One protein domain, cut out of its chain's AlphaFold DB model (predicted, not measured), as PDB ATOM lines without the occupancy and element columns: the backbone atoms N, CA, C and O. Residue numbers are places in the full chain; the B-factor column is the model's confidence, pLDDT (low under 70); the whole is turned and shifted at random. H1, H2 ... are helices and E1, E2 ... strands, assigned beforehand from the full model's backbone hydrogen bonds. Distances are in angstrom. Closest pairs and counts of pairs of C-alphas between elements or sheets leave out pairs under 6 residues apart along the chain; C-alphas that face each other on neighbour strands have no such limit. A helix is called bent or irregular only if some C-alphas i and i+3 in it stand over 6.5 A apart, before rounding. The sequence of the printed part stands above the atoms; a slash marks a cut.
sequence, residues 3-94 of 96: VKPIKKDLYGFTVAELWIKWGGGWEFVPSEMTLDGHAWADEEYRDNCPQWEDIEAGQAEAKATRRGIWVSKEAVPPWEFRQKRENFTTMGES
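This is residues 3 to 94 of the 96 residues of the protein "Thermonuclease family protein" of Okeania sp. SIO2D1 (UniProt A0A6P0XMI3). A narrow ribbon of three strands, E1, E2 and E3, runs along one side of a small, loosely built body, in which helices H1 and H3 pack side by side and the short helices H2 and H4 sit near the two ends of H3. Residues 80 to 94, of which 80 to 92 belong to H5, stick out as an arm that makes much of the length. The printed part has 92 residues, with three named strands and five named helices that follow along the chain as E1 E2 E3 H1 H2 H3 H4 H5; the class is mixed, helices and strands, and the antiparallel sheet has the order E1, E2, E3. The whole is loose, with a radius of gyration of the C-alphas of 16.0 A, and only just elongated, spanning 59 by 35 by 20 A.

E1, residues 3 to 8, E2, residues 14 to 22, and E3, residues 25 to 28, form a meander, each strand the antiparallel neighbour of the one before. The pairing is staggered: E2 pairs with E1 over residues 14 to 18 and with E3 over residues 19 to 22. In the hairpin E1 and E2, N 4 and O 17 are 2.8 A apart, within hydrogen-bond range; in the hairpin E2 and E3, N 27 and O 20 are 2.9 A apart, also within range. H1, residues 29 to 35, only grazes the sheet with residues 29 to 31; its closest C-alphas to E2 are those of Trp 19 and Val 29, 5.5 A apart. H1 touches H3, residues 52 to 65, at a shallow tilt of 31 degrees, the same way, with the closest C-alphas, Leu 35 and Gly 58, 3.8 A apart. H2, residues 43 to 48, only grazes the sheet with residues 45 to 48, and is close to H3 but not clearly touching, the closest C-alphas being Arg 46 and Trp 52 at 5.8 A. H4, residues 68 to 71, and H3 only just touch, only at the corner by their link, with 3 pairs of C-alphas within 8 A; the closest are Lys 63 and Trp 70, 5.5 A apart. H5, residues 78 to 92, touches no helix and is not on the sheet. Every O i to N i+4 pair is within hydrogen-bond range in H1, H3 and H5; H2 has 0 of 2, with 2 of 3 O i to N i+3 pairs within range, and H4 is too short for an O i to N i+4 pair.

E1 begins at C-alpha 3, (23.671, -25.805, 27.487), and E2 measures 23.5 A from first to last C-alpha. H3 measures 20.0 A and H5 21.7 A, ending at C-alpha 92, (18.551, -61.940, 3.711). H2 is irregular, with C-alphas 44 and 47 at 7.7 A.

The two C-alphas farthest apart are those of Gly 24 and Ser 94, 59.4 A. The printed part has no cut, and no link is long. The mean pLDDT of the printed part is 91.1, and residues 88 to 94 are under 70.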
ATOM      1  N   VAL A   3      24.506 -24.837  28.206       95.38
ATOM      2  CA  VAL A   3      23.671 -25.805  27.487       95.38
ATOM      3  C   VAL A   3      22.300 -25.173  27.300       95.38
ATOM      4  O   VAL A   3      21.722 -24.692  28.275       95.38
ATOM      5  N   LYS A   4      21.780 -25.153  26.074       94.81
ATOM      6  CA  LYS A   4      20.413 -24.715  25.774       94.81
ATOM      7  C   LYS A   4      19.624 -25.903  25.215       94.81
ATOM      8  O   LYS A   4      19.815 -26.256  24.054       94.81
ATOM      9  N   PRO A   5      18.775 -26.541  26.038       94.12
ATOM     10  CA  PRO A   5      17.919 -27.636  25.597       94.12
ATOM     11  C   PRO A   5      16.973 -27.200  24.472       94.12
ATOM     12  O   PRO A   5      16.434 -26.097  24.519       94.12
ATOM     13  N   ILE A   6      16.758 -28.088  23.505       91.31
ATOM     14  CA  ILE A   6      15.834 -27.910  22.378       91.31
ATOM     15  C   ILE A   6      14.643 -28.860  22.544       91.31
ATOM     16  O   ILE A   6      13.515 -28.421  22.755       91.31
ATOM     17  N   LYS A   7      14.897 -30.173  22.469       91.38
ATOM     18  CA  LYS A   7      13.876 -31.226  22.557       91.38
ATOM     19  C   LYS A   7      14.404 -32.459  23.284       91.38
ATOM     20  O   LYS A   7      15.599 -32.582  23.561       91.38
ATOM     21  N   LYS A   8      13.492 -33.379  23.575       93.69
ATOM     22  CA  LYS A   8      13.819 -34.764  23.908       93.69
ATOM     23  C   LYS A   8      13.764 -35.605  22.637       93.69
ATOM     24  O   LYS A   8      12.878 -35.389  21.814       93.69
ATOM     25  N   ASP A   9      14.725 -36.500  22.461       90.38
ATOM     26  CA  ASP A   9      14.676 -37.497  21.392       90.38
ATOM     27  C   ASP A   9      13.731 -38.660  21.753       90.38
ATOM     28  O   ASP A   9      13.114 -38.678  22.824       90.38
ATOM     29  N   LEU A  10      13.622 -39.645  20.856       89.56
ATOM     30  CA  LEU A  10      12.768 -40.827  21.033       89.56
ATOM     31  C   LEU A  10      13.183 -41.722  22.215       89.56
ATOM     32  O   LEU A  10      12.388 -42.545  22.660       89.56
ATOM     33  N   TYR A  11      14.399 -41.554  22.739       92.31
ATOM     34  CA  TYR A  11      14.944 -42.315  23.864       92.31
ATOM     35  C   TYR A  11      14.935 -41.515  25.178       92.31
ATOM     36  O   TYR A  11      15.359 -42.018  26.217       92.31
ATOM     37  N   GLY A  12      14.441 -40.272  25.162       93.25
ATOM     38  CA  GLY A  12      14.398 -39.390  26.327       93.25
ATOM     39  C   GLY A  12      15.706 -38.637  26.606       93.25
ATOM     40  O   GLY A  12      15.808 -37.944  27.634       93.25
ATOM     41  N   PHE A  13      16.692 -38.696  25.707       94.31
ATOM     42  CA  PHE A  13      17.897 -37.875  25.790       94.31
ATOM     43  C   PHE A  13      17.612 -36.440  25.351       94.31
ATOM     44  O   PHE A  13      16.738 -36.163  24.532       94.31
ATOM     45  N   THR A  14      18.321 -35.491  25.959       94.19
ATOM     46  CA  THR A  14      18.170 -34.070  25.629       94.19
ATOM     47  C   THR A  14      19.029 -33.715  24.422       94.19
ATOM     48  O   THR A  14      20.250 -33.807  24.496       94.19
ATOM     49  N   VAL A  15      18.393 -33.213  23.367       92.81
ATOM     50  CA  VAL A  15      19.058 -32.513  22.263       92.81
ATOM     51  C   VAL A  15      19.225 -31.051  22.669       92.81
ATOM     52  O   VAL A  15      18.265 -30.428  23.130       92.81
ATOM     53  N   ALA A  16      20.433 -30.503  22.547       94.50
ATOM     54  CA  ALA A  16      20.752 -29.159  23.021       94.50
ATOM     55  C   ALA A  16      21.848 -28.485  22.189       94.50
ATOM     56  O   ALA A  16      22.756 -29.146  21.693       94.50
ATOM     57  N   GLU A  17      21.809 -27.156  22.142       95.19
ATOM     58  CA  GLU A  17      22.950 -26.338  21.734       95.19
ATOM     59  C   GLU A  17      23.962 -26.270  22.898       95.19
ATOM     60  O   GLU A  17      23.584 -26.037  24.056       95.19
ATOM     61  N   LEU A  18      25.248 -26.481  22.606       96.06
ATOM     62  CA  LEU A  18      26.327 -26.543  23.594       96.06
ATOM     63  C   LEU A  18      27.387 -25.479  23.305       96.06
ATOM     64  O   LEU A  18      27.949 -25.442  22.215       96.06
ATOM     65  N   TRP A  19      27.717 -24.676  24.317       97.31
ATOM     66  CA  TRP A  19      28.825 -23.727  24.264       97.31
ATOM     67  C   TRP A  19      29.810 -23.943  25.406       97.31
ATOM     68  O   TRP A  19      29.437 -24.213  26.557       97.31
ATOM     69  N   ILE A  20      31.084 -23.728  25.115       97.12
ATOM     70  CA  ILE A  20      32.166 -23.758  26.100       97.12
ATOM     71  C   ILE A  20      32.862 -22.405  26.150       97.12
ATOM     72  O   ILE A  20      32.826 -21.641  25.195       97.12
ATOM     73  N   LYS A  21      33.454 -22.080  27.301       96.00
ATOM     74  CA  LYS A  21      34.233 -20.852  27.437       96.00
ATOM     75  C   LYS A  21      35.686 -21.190  27.133       96.00
ATOM     76  O   LYS A  21      36.273 -21.978  27.873       96.00
ATOM     77  N   TRP A  22      36.238 -20.604  26.082       91.38
ATOM     78  CA  TRP A  22      37.612 -20.815  25.635       91.38
ATOM     79  C   TRP A  22      38.178 -19.496  25.102       91.38
ATOM     80  O   TRP A  22      37.425 -18.661  24.616       91.38
ATOM     81  N   GLY A  23      39.477 -19.242  25.283       84.12
ATOM     82  CA  GLY A  23      40.135 -18.050  24.716       84.12
ATOM     83  C   GLY A  23      39.558 -16.682  25.128       84.12
ATOM     84  O   GLY A  23      39.837 -15.685  24.477       84.12
ATOM     85  N   GLY A  24      38.750 -16.610  26.192       90.50
ATOM     86  CA  GLY A  24      38.054 -15.387  26.618       90.50
ATOM     87  C   GLY A  24      36.641 -15.206  26.040       90.50
ATOM     88  O   GLY A  24      35.910 -14.349  26.537       90.50
ATOM     89  N   GLY A  25      36.225 -16.045  25.086       93.25
ATOM     90  CA  GLY A  25      34.909 -16.037  24.442       93.25
ATOM     91  C   GLY A  25      34.067 -17.285  24.729       93.25
ATOM     92  O   GLY A  25      34.454 -18.156  25.514       93.25
ATOM     93  N   TRP A  26      32.880 -17.336  24.120       95.50
ATOM     94  CA  TRP A  26      32.039 -18.532  24.066       95.50
ATOM     95  C   TRP A  26      32.159 -19.156  22.683       95.50
ATOM     96  O   TRP A  26      31.801 -18.504  21.711       95.50
ATOM     97  N   GLU A  27      32.584 -20.412  22.633       95.75
ATOM     98  CA  GLU A  27      32.657 -21.195  21.401       95.75
ATOM     99  C   GLU A  27      31.446 -22.112  21.303       95.75
ATOM    100  O   GLU A  27      31.058 -22.743  22.297       95.75
ATOM    101  N   PHE A  28      30.844 -22.179  20.118       96.62
ATOM    102  CA  PHE A  28      29.737 -23.080  19.834       96.62
ATOM    103  C   PHE A  28      30.288 -24.440  19.407       96.62
ATOM    104  O   PHE A  28      30.906 -24.592  18.365       96.62
ATOM    105  N   VAL A  29      30.098 -25.461  20.241       97.00
ATOM    106  CA  VAL A  29      30.778 -26.752  20.048       97.00
ATOM    107  C   VAL A  29      30.398 -27.438  18.726       97.00
ATOM    108  O   VAL A  29      31.302 -27.927  18.052       97.00
ATOM    109  N   PRO A  30      29.115 -27.486  18.311       96.75
ATOM    110  CA  PRO A  30      28.740 -28.107  17.045       96.75
ATOM    111  C   PRO A  30      29.405 -27.486  15.810       96.75
ATOM    112  O   PRO A  30      29.749 -28.245  14.908       96.75
ATOM    113  N   SER A  31      29.616 -26.162  15.768       97.12
ATOM    114  CA  SER A  31      30.288 -25.517  14.628       97.12
ATOM    115  C   SER A  31      31.763 -25.896  14.557       97.12
ATOM    116  O   SER A  31      32.242 -26.261  13.489       97.12
ATOM    117  N   GLU A  32      32.468 -25.918  15.691       97.25
ATOM    118  CA  GLU A  32      33.870 -26.359  15.740       97.25
ATOM    119  C   GLU A  32      34.008 -27.829  15.314       97.25
ATOM    120  O   GLU A  32      34.868 -28.194  14.514       97.25
ATOM    121  N   MET A  33      33.095 -28.690  15.779       98.00
ATOM    122  CA  MET A  33      33.090 -30.103  15.396       98.00
ATOM    123  C   MET A  33      32.853 -30.313  13.895       98.00
ATOM    124  O   MET A  33      33.449 -31.226  13.313       98.00
ATOM    125  N   THR A  34      31.979 -29.530  13.254       97.94
ATOM    126  CA  THR A  34      31.782 -29.644  11.803       97.94
ATOM    127  C   THR A  34      32.929 -29.024  11.019       97.94
ATOM    128  O   THR A  34      33.344 -29.631  10.032       97.94
ATOM    129  N   LEU A  35      33.492 -27.905  11.483       98.12
ATOM    130  CA  LEU A  35      34.643 -27.215  10.890       98.12
ATOM    131  C   LEU A  35      35.911 -28.080  10.837       98.12
ATOM    132  O   LEU A  35      36.636 -28.071   9.835       98.12
ATOM    133  N   ASP A  36      36.147 -28.877  11.879       97.94
ATOM    134  CA  ASP A  36      37.259 -29.832  11.942       97.94
ATOM    135  C   ASP A  36      36.953 -31.164  11.227       97.94
ATOM    136  O   ASP A  36      37.809 -32.047  11.105       97.94
ATOM    137  N   GLY A  37      35.737 -31.323  10.696       97.62
ATOM    138  CA  GLY A  37      35.312 -32.526   9.984       97.62
ATOM    139  C   GLY A  37      35.101 -33.733  10.901       97.62
ATOM    140  O   GLY A  37      35.328 -34.871  10.486       97.62
ATOM    141  N   HIS A  38      34.697 -33.510  12.152       97.75
ATOM    142  CA  HIS A  38      34.383 -34.566  13.120       97.75
ATOM    143  C   HIS A  38      32.903 -34.956  13.141       97.75
ATOM    144  O   HIS A  38      32.562 -36.029  13.641       97.75
ATOM    145  N   ALA A  39      32.027 -34.116  12.594       97.12
ATOM    146  CA  ALA A  39      30.586 -34.328  12.603       97.12
ATOM    147  C   ALA A  39      29.946 -34.060  11.235       97.12
ATOM    148  O   ALA A  39      30.470 -33.305  10.415       97.12
ATOM    149  N   TRP A  40      28.783 -34.680  11.026       97.25
ATOM    150  CA  TRP A  40      27.870 -34.366   9.928       97.25
ATOM    151  C   TRP A  40      26.822 -33.362  10.410       97.25
ATOM    152  O   TRP A  40      26.292 -33.509  11.511       97.25
ATOM    153  N   ALA A  41      26.491 -32.384   9.569       96.06
ATOM    154  CA  ALA A  41      25.317 -31.541   9.751       96.06
ATOM    155  C   ALA A  41      24.074 -32.336   9.319       96.06
ATOM    156  O   ALA A  41      23.907 -32.635   8.137       96.06
ATOM    157  N   ASP A  42      23.243 -32.722  10.285       93.12
ATOM    158  CA  ASP A  42      22.015 -33.490  10.060       93.12
ATOM    159  C   ASP A  42      20.817 -32.540   9.905       93.12
ATOM    160  O   ASP A  42      20.435 -31.845  10.852       93.12
ATOM    161  N   GLU A  43      20.263 -32.482   8.691       92.44
ATOM    162  CA  GLU A  43      19.206 -31.537   8.308       92.44
ATOM    163  C   GLU A  43      17.931 -31.676   9.154       92.44
ATOM    164  O   GLU A  43      17.185 -30.705   9.272       92.44
ATOM    165  N   GLU A  44      17.708 -32.819   9.822       90.38
ATOM    166  CA  GLU A  44      16.579 -33.010  10.749       90.38
ATOM    167  C   GLU A  44      16.549 -31.949  11.870       90.38
ATOM    168  O   GLU A  44      15.494 -31.622  12.421       90.38
ATOM    169  N   TYR A  45      17.709 -31.385  12.219       90.00
ATOM    170  CA  TYR A  45      17.843 -30.420  13.311       90.00
ATOM    171  C   TYR A  45      17.872 -28.960  12.857       90.00
ATOM    172  O   TYR A  45      17.917 -28.079  13.720       90.00
ATOM    173  N   ARG A  46      17.804 -28.689  11.547       92.62
ATOM    174  CA  ARG A  46      17.923 -27.341  10.973       92.62
ATOM    175  C   ARG A  46      16.948 -26.343  11.594       92.62
ATOM    176  O   ARG A  46      17.368 -25.339  12.157       92.62
ATOM    177  N   ASP A  47      15.656 -26.652  11.562       91.00
ATOM    178  CA  ASP A  47      14.608 -25.707  11.974       91.00
ATOM    179  C   ASP A  47      14.594 -25.427  13.484       91.00
ATOM    180  O   ASP A  47      14.050 -24.422  13.940       91.00
ATOM    181  N   ASN A  48      15.210 -26.306  14.279       87.31
ATOM    182  CA  ASN A  48      15.242 -26.206  15.736       87.31
ATOM    183  C   ASN A  48      16.593 -25.717  16.284       87.31
ATOM    184  O   ASN A  48      16.787 -25.699  17.503       87.31
ATOM    185  N   CYS A  49      17.520 -25.320  15.408       89.88
ATOM    186  CA  CYS A  49      18.853 -24.849  15.763       89.88
ATOM    187  C   CYS A  49      19.066 -23.415  15.253       89.88
ATOM    188  O   CYS A  49      19.392 -23.216  14.085       89.88
ATOM    189  N   PRO A  50      18.911 -22.388  16.109       89.56
ATOM    190  CA  PRO A  50      19.189 -21.004  15.725       89.56
ATOM    191  C   PRO A  50      20.597 -20.752  15.172       89.56
ATOM    192  O   PRO A  50      20.766 -19.821  14.398       89.56
ATOM    193  N   GLN A  51      21.589 -21.560  15.564       93.44
ATOM    194  CA  GLN A  51      22.973 -21.475  15.074       93.44
ATOM    195  C   GLN A  51      23.269 -22.461  13.930       93.44
ATOM    196  O   GLN A  51      24.411 -22.867  13.725       93.44
ATOM    197  N   TRP A  52      22.242 -22.914  13.203       95.75
ATOM    198  CA  TRP A  52      22.408 -23.884  12.120       95.75
ATOM    199  C   TRP A  52      23.378 -23.412  11.030       95.75
ATOM    200  O   TRP A  52      24.172 -24.214  10.538       95.75
ATOM    201  N   GLU A  53      23.344 -22.123  10.681       96.75
ATOM    202  CA  GLU A  53      24.200 -21.553   9.633       96.75
ATOM    203  C   GLU A  53      25.695 -21.770   9.930       96.75
ATOM    204  O   GLU A  53      26.443 -22.139   9.026       96.75
ATOM    205  N   ASP A  54      26.118 -21.665  11.195       96.88
ATOM    206  CA  ASP A  54      27.508 -21.908  11.605       96.88
ATOM    207  C   ASP A  54      27.913 -23.381  11.426       96.88
ATOM    208  O   ASP A  54      29.032 -23.696  11.014       96.88
ATOM    209  N   ILE A  55      26.990 -24.308  11.705       97.81
ATOM    210  CA  ILE A  55      27.205 -25.755  11.549       97.81
ATOM    211  C   ILE A  55      27.352 -26.107  10.066       97.81
ATOM    212  O   ILE A  55      28.267 -26.853   9.691       97.81
ATOM    213  N   GLU A  56      26.456 -25.575   9.233       97.69
ATOM    214  CA  GLU A  56      26.444 -25.777   7.784       97.69
ATOM    215  C   GLU A  56      27.704 -25.197   7.131       97.69
ATOM    216  O   GLU A  56      28.363 -25.889   6.347       97.69
ATOM    217  N   ALA A  57      28.087 -23.974   7.509       97.88
ATOM    218  CA  ALA A  57      29.313 -23.330   7.052       97.88
ATOM    219  C   ALA A  57      30.560 -24.135   7.448       97.88
ATOM    220  O   ALA A  57      31.401 -24.415   6.589       97.88
ATOM    221  N   GLY A  58      30.646 -24.592   8.704       98.12
ATOM    222  CA  GLY A  58      31.745 -25.437   9.176       98.12
ATOM    223  C   GLY A  58      31.874 -26.729   8.365       98.12
ATOM    224  O   GLY A  58      32.956 -27.068   7.886       98.12
ATOM    225  N   GLN A  59      30.757 -27.416   8.102       98.00
ATOM    226  CA  GLN A  59      30.766 -28.613   7.258       98.00
ATOM    227  C   GLN A  59      31.220 -28.304   5.821       98.00
ATOM    228  O   GLN A  59      31.978 -29.084   5.234       98.00
ATOM    229  N   ALA A  60      30.744 -27.206   5.231       97.94
ATOM    230  CA  ALA A  60      31.128 -26.803   3.881       97.94
ATOM    231  C   ALA A  60      32.638 -26.529   3.786       97.94
ATOM    232  O   ALA A  60      33.293 -27.009   2.855       97.94
ATOM    233  N   GLU A  61      33.211 -25.842   4.778       98.12
ATOM    234  CA  GLU A  61      34.653 -25.606   4.848       98.12
ATOM    235  C   GLU A  61      35.433 -26.912   5.032       98.12
ATOM    236  O   GLU A  61      36.413 -27.155   4.321       98.12
ATOM    237  N   ALA A  62      34.994 -27.790   5.932       98.06
ATOM    238  CA  ALA A  62      35.659 -29.063   6.185       98.06
ATOM    239  C   ALA A  62      35.665 -29.973   4.945       98.06
ATOM    240  O   ALA A  62      36.670 -30.631   4.664       98.06
ATOM    241  N   LYS A  63      34.583 -29.958   4.150       96.75
ATOM    242  CA  LYS A  63      34.519 -30.618   2.835       96.75
ATOM    243  C   LYS A  63      35.513 -30.009   1.847       96.75
ATOM    244  O   LYS A  63      36.269 -30.746   1.214       96.75
ATOM    245  N   ALA A  64      35.535 -28.680   1.727       97.44
ATOM    246  CA  ALA A  64      36.414 -27.970   0.795       97.44
ATOM    247  C   ALA A  64      37.903 -28.177   1.119       97.44
ATOM    248  O   ALA A  64      38.729 -28.331   0.220       97.44
ATOM    249  N   THR A  65      38.238 -28.232   2.407       97.56
ATOM    250  CA  THR A  65      39.610 -28.384   2.916       97.56
ATOM    251  C   THR A  65      39.999 -29.832   3.212       97.56
ATOM    252  O   THR A  65      41.145 -30.096   3.570       97.56
ATOM    253  N   ARG A  66      39.076 -30.783   3.013       97.06
ATOM    254  CA  ARG A  66      39.262 -32.226   3.238       97.06
ATOM    255  C   ARG A  66      39.748 -32.561   4.651       97.06
ATOM    256  O   ARG A  66      40.679 -33.346   4.816       97.06
ATOM    257  N   ARG A  67      39.119 -31.974   5.672       97.81
ATOM    258  CA  ARG A  67      39.414 -32.251   7.089       97.81
ATOM    259  C   ARG A  67      38.638 -33.462   7.611       97.81
ATOM    260  O   ARG A  67      37.546 -33.765   7.134       97.81
ATOM    261  N   GLY A  68      39.202 -34.150   8.604       96.75
ATOM    262  CA  GLY A  68      38.542 -35.240   9.324       96.75
ATOM    263  C   GLY A  68      37.961 -36.323   8.408       96.75
ATOM    264  O   GLY A  68      38.663 -36.897   7.573       96.75
ATOM    265  N   ILE A  69      36.664 -36.597   8.551       96.69
ATOM    266  CA  ILE A  69      35.955 -37.610   7.752       96.69
ATOM    267  C   ILE A  69      35.970 -37.313   6.243       96.69
ATOM    268  O   ILE A  69      35.900 -38.240   5.438       96.69
ATOM    269  N   TRP A  70      36.131 -36.046   5.846       96.81
ATOM    270  CA  TRP A  70      36.121 -35.590   4.450       96.81
ATOM    271  C   TRP A  70      37.441 -35.838   3.707       96.81
ATOM    272  O   TRP A  70      37.555 -35.547   2.512       96.81
ATOM    273  N   VAL A  71      38.456 -36.398   4.377       96.69
ATOM    274  CA  VAL A  71      39.664 -36.902   3.704       96.69
ATOM    275  C   VAL A  71      39.289 -37.991   2.696       96.69
ATOM    276  O   VAL A  71      39.853 -38.034   1.599       96.69
ATOM    277  N   SER A  72      38.314 -38.844   3.027       93.31
ATOM    278  CA  SER A  72      37.811 -39.879   2.124       93.31
ATOM    279  C   SER A  72      36.731 -39.334   1.189       93.31
ATOM    280  O   SER A  72      35.811 -38.645   1.620       93.31
ATOM    281  N   LYS A  73      36.799 -39.707  -0.095       89.25
ATOM    282  CA  LYS A  73      35.723 -39.433  -1.067       89.25
ATOM    283  C   LYS A  73      34.519 -40.368  -0.903       89.25
ATOM    284  O   LYS A  73      33.475 -40.113  -1.487       89.25
ATOM    285  N   GLU A  74      34.679 -41.438  -0.133       91.88
ATOM    286  CA  GLU A  74      33.667 -42.474   0.097       91.88
ATOM    287  C   GLU A  74      32.956 -42.296   1.445       91.88
ATOM    288  O   GLU A  74      32.209 -43.170   1.881       91.88
ATOM    289  N   ALA A  75      33.202 -41.177   2.136       92.69
ATOM    290  CA  ALA A  75      32.507 -40.856   3.369       92.69
ATOM    291  C   ALA A  75      31.002 -40.734   3.093       92.69
ATOM    292  O   ALA A  75      30.562 -39.857   2.349       92.69
ATOM    293  N   VAL A  76      30.220 -41.622   3.703       94.31
ATOM    294  CA  VAL A  76      28.756 -41.605   3.650       94.31
ATOM    295  C   VAL A  76      28.203 -41.118   4.984       94.31
ATOM    296  O   VAL A  76      28.781 -41.426   6.034       94.31
ATOM    297  N   PRO A  77      27.083 -40.384   4.981       94.38
ATOM    298  CA  PRO A  77      26.486 -39.949   6.224       94.38
ATOM    299  C   PRO A  77      25.953 -41.140   7.040       94.38
ATOM    300  O   PRO A  77      25.523 -42.154   6.473       94.38
ATOM    301  N   PRO A  78      25.926 -41.035   8.382       93.00
ATOM    302  CA  PRO A  78      25.524 -42.137   9.251       93.00
ATOM    303  C   PRO A  78      24.109 -42.660   8.977       93.00
ATOM    304  O   PRO A  78      23.872 -43.858   9.113       93.00
ATOM    305  N   TRP A  79      23.167 -41.794   8.588       92.19
ATOM    306  CA  TRP A  79      21.792 -42.204   8.276       92.19
ATOM    307  C   TRP A  79      21.697 -43.022   6.986       92.19
ATOM    308  O   TRP A  79      20.939 -43.987   6.949       92.19
ATOM    309  N   GLU A  80      22.481 -42.709   5.950       93.31
ATOM    310  CA  GLU A  80      22.555 -43.545   4.744       93.31
ATOM    311  C   GLU A  80      23.209 -44.893   5.040       93.31
ATOM    312  O   GLU A  80      22.756 -45.932   4.559       93.31
ATOM    313  N   PHE A  81      24.266 -44.896   5.858       91.12
ATOM    314  CA  PHE A  81      24.912 -46.133   6.287       91.12
ATOM    315  C   PHE A  81      23.946 -47.045   7.061       91.12
ATOM    316  O   PHE A  81      23.901 -48.248   6.801       91.12
ATOM    317  N   ARG A  82      23.147 -46.481   7.981       89.75
ATOM    318  CA  ARG A  82      22.121 -47.224   8.732       89.75
ATOM    319  C   ARG A  82      21.063 -47.827   7.805       89.75
ATOM    320  O   ARG A  82      20.859 -49.036   7.855       89.75
ATOM    321  N   GLN A  83      20.500 -47.032   6.896       88.81
ATOM    322  CA  GLN A  83      19.494 -47.503   5.933       88.81
ATOM    323  C   GLN A  83      20.009 -48.652   5.053       88.81
ATOM    324  O   GLN A  83      19.320 -49.650   4.855       88.81
ATOM    325  N   LYS A  84      21.251 -48.563   4.556       88.25
ATOM    326  CA  LYS A  84      21.861 -49.638   3.750       88.25
ATOM    327  C   LYS A  84      21.967 -50.958   4.523       88.25
ATOM    328  O   LYS A  84      21.767 -52.021   3.940       88.25
ATOM    329  N   ARG A  85      22.267 -50.904   5.824       84.12
ATOM    330  CA  ARG A  85      22.358 -52.095   6.683       84.12
ATOM    331  C   ARG A  85      20.998 -52.712   6.992       84.12
ATOM    332  O   ARG A  85      20.888 -53.937   7.020       84.12
ATOM    333  N   GLU A  86      19.983 -51.887   7.218       76.88
ATOM    334  CA  GLU A  86      18.611 -52.357   7.438       76.88
ATOM    335  C   GLU A  86      18.095 -53.104   6.202       76.88
ATOM    336  O   GLU A  86      17.655 -54.245   6.323       76.88
ATOM    337  N   ASN A  87      18.290 -52.539   5.006       73.19
ATOM    338  CA  ASN A  87      17.899 -53.175   3.743       73.19
ATOM    339  C   ASN A  87      18.649 -54.488   3.463       73.19
ATOM    340  O   ASN A  87      18.085 -55.423   2.903       73.19
ATOM    341  N   PHE A  88      19.923 -54.583   3.859       65.56
ATOM    342  CA  PHE A  88      20.682 -55.828   3.720       65.56
ATOM    343  C   PHE A  88      20.151 -56.937   4.638       65.56
ATOM    344  O   PHE A  88      20.195 -58.112   4.284       65.56
ATOM    345  N   THR A  89      19.628 -56.568   5.809       64.12
ATOM    346  CA  THR A  89      19.056 -57.525   6.764       64.12
ATOM    347  C   THR A  89      17.711 -58.052   6.261       64.12
ATOM    348  O   THR A  89      17.486 -59.256   6.286       64.12
ATOM    349  N   THR A  90      16.856 -57.180   5.715       60.91
ATOM    350  CA  THR A  90      15.527 -57.571   5.214       60.91
ATOM    351  C   THR A  90      15.577 -58.406   3.933       60.91
ATOM    352  O   THR A  90      14.731 -59.274   3.744       60.91
ATOM    353  N   MET A  91      16.579 -58.202   3.072       55.03
ATOM    354  CA  MET A  91      16.787 -59.030   1.876       55.03
ATOM    355  C   MET A  91      17.332 -60.433   2.185       55.03
ATOM    356  O   MET A  91      17.114 -61.349   1.401       55.03
ATOM    357  N   GLY A  92      18.034 -60.625   3.307       54.22
ATOM    358  CA  GLY A  92      18.551 -61.940   3.711       54.22
ATOM    359  C   GLY A  92      17.499 -62.865   4.335       54.22
ATOM    360  O   GLY A  92      17.739 -64.062   4.462       54.22
ATOM    361  N   GLU A  93      16.342 -62.322   4.719       51.75
ATOM    362  CA  GLU A  93      15.236 -63.054   5.353       51.75
ATOM    363  C   GLU A  93      14.163 -63.517   4.352       51.75
ATOM    364  O   GLU A  93      13.324 -64.342   4.698       51.75
ATOM    365  N   SER A  94      14.192 -63.028   3.106       50.25
ATOM    366  CA  SER A  94      13.262 -63.427   2.036       50.25
ATOM    367  C   SER A  94      13.752 -64.584   1.153       50.25
ATOM    368  O   SER A  94      13.019 -64.999   0.259       50.25
TER     369      SER A  94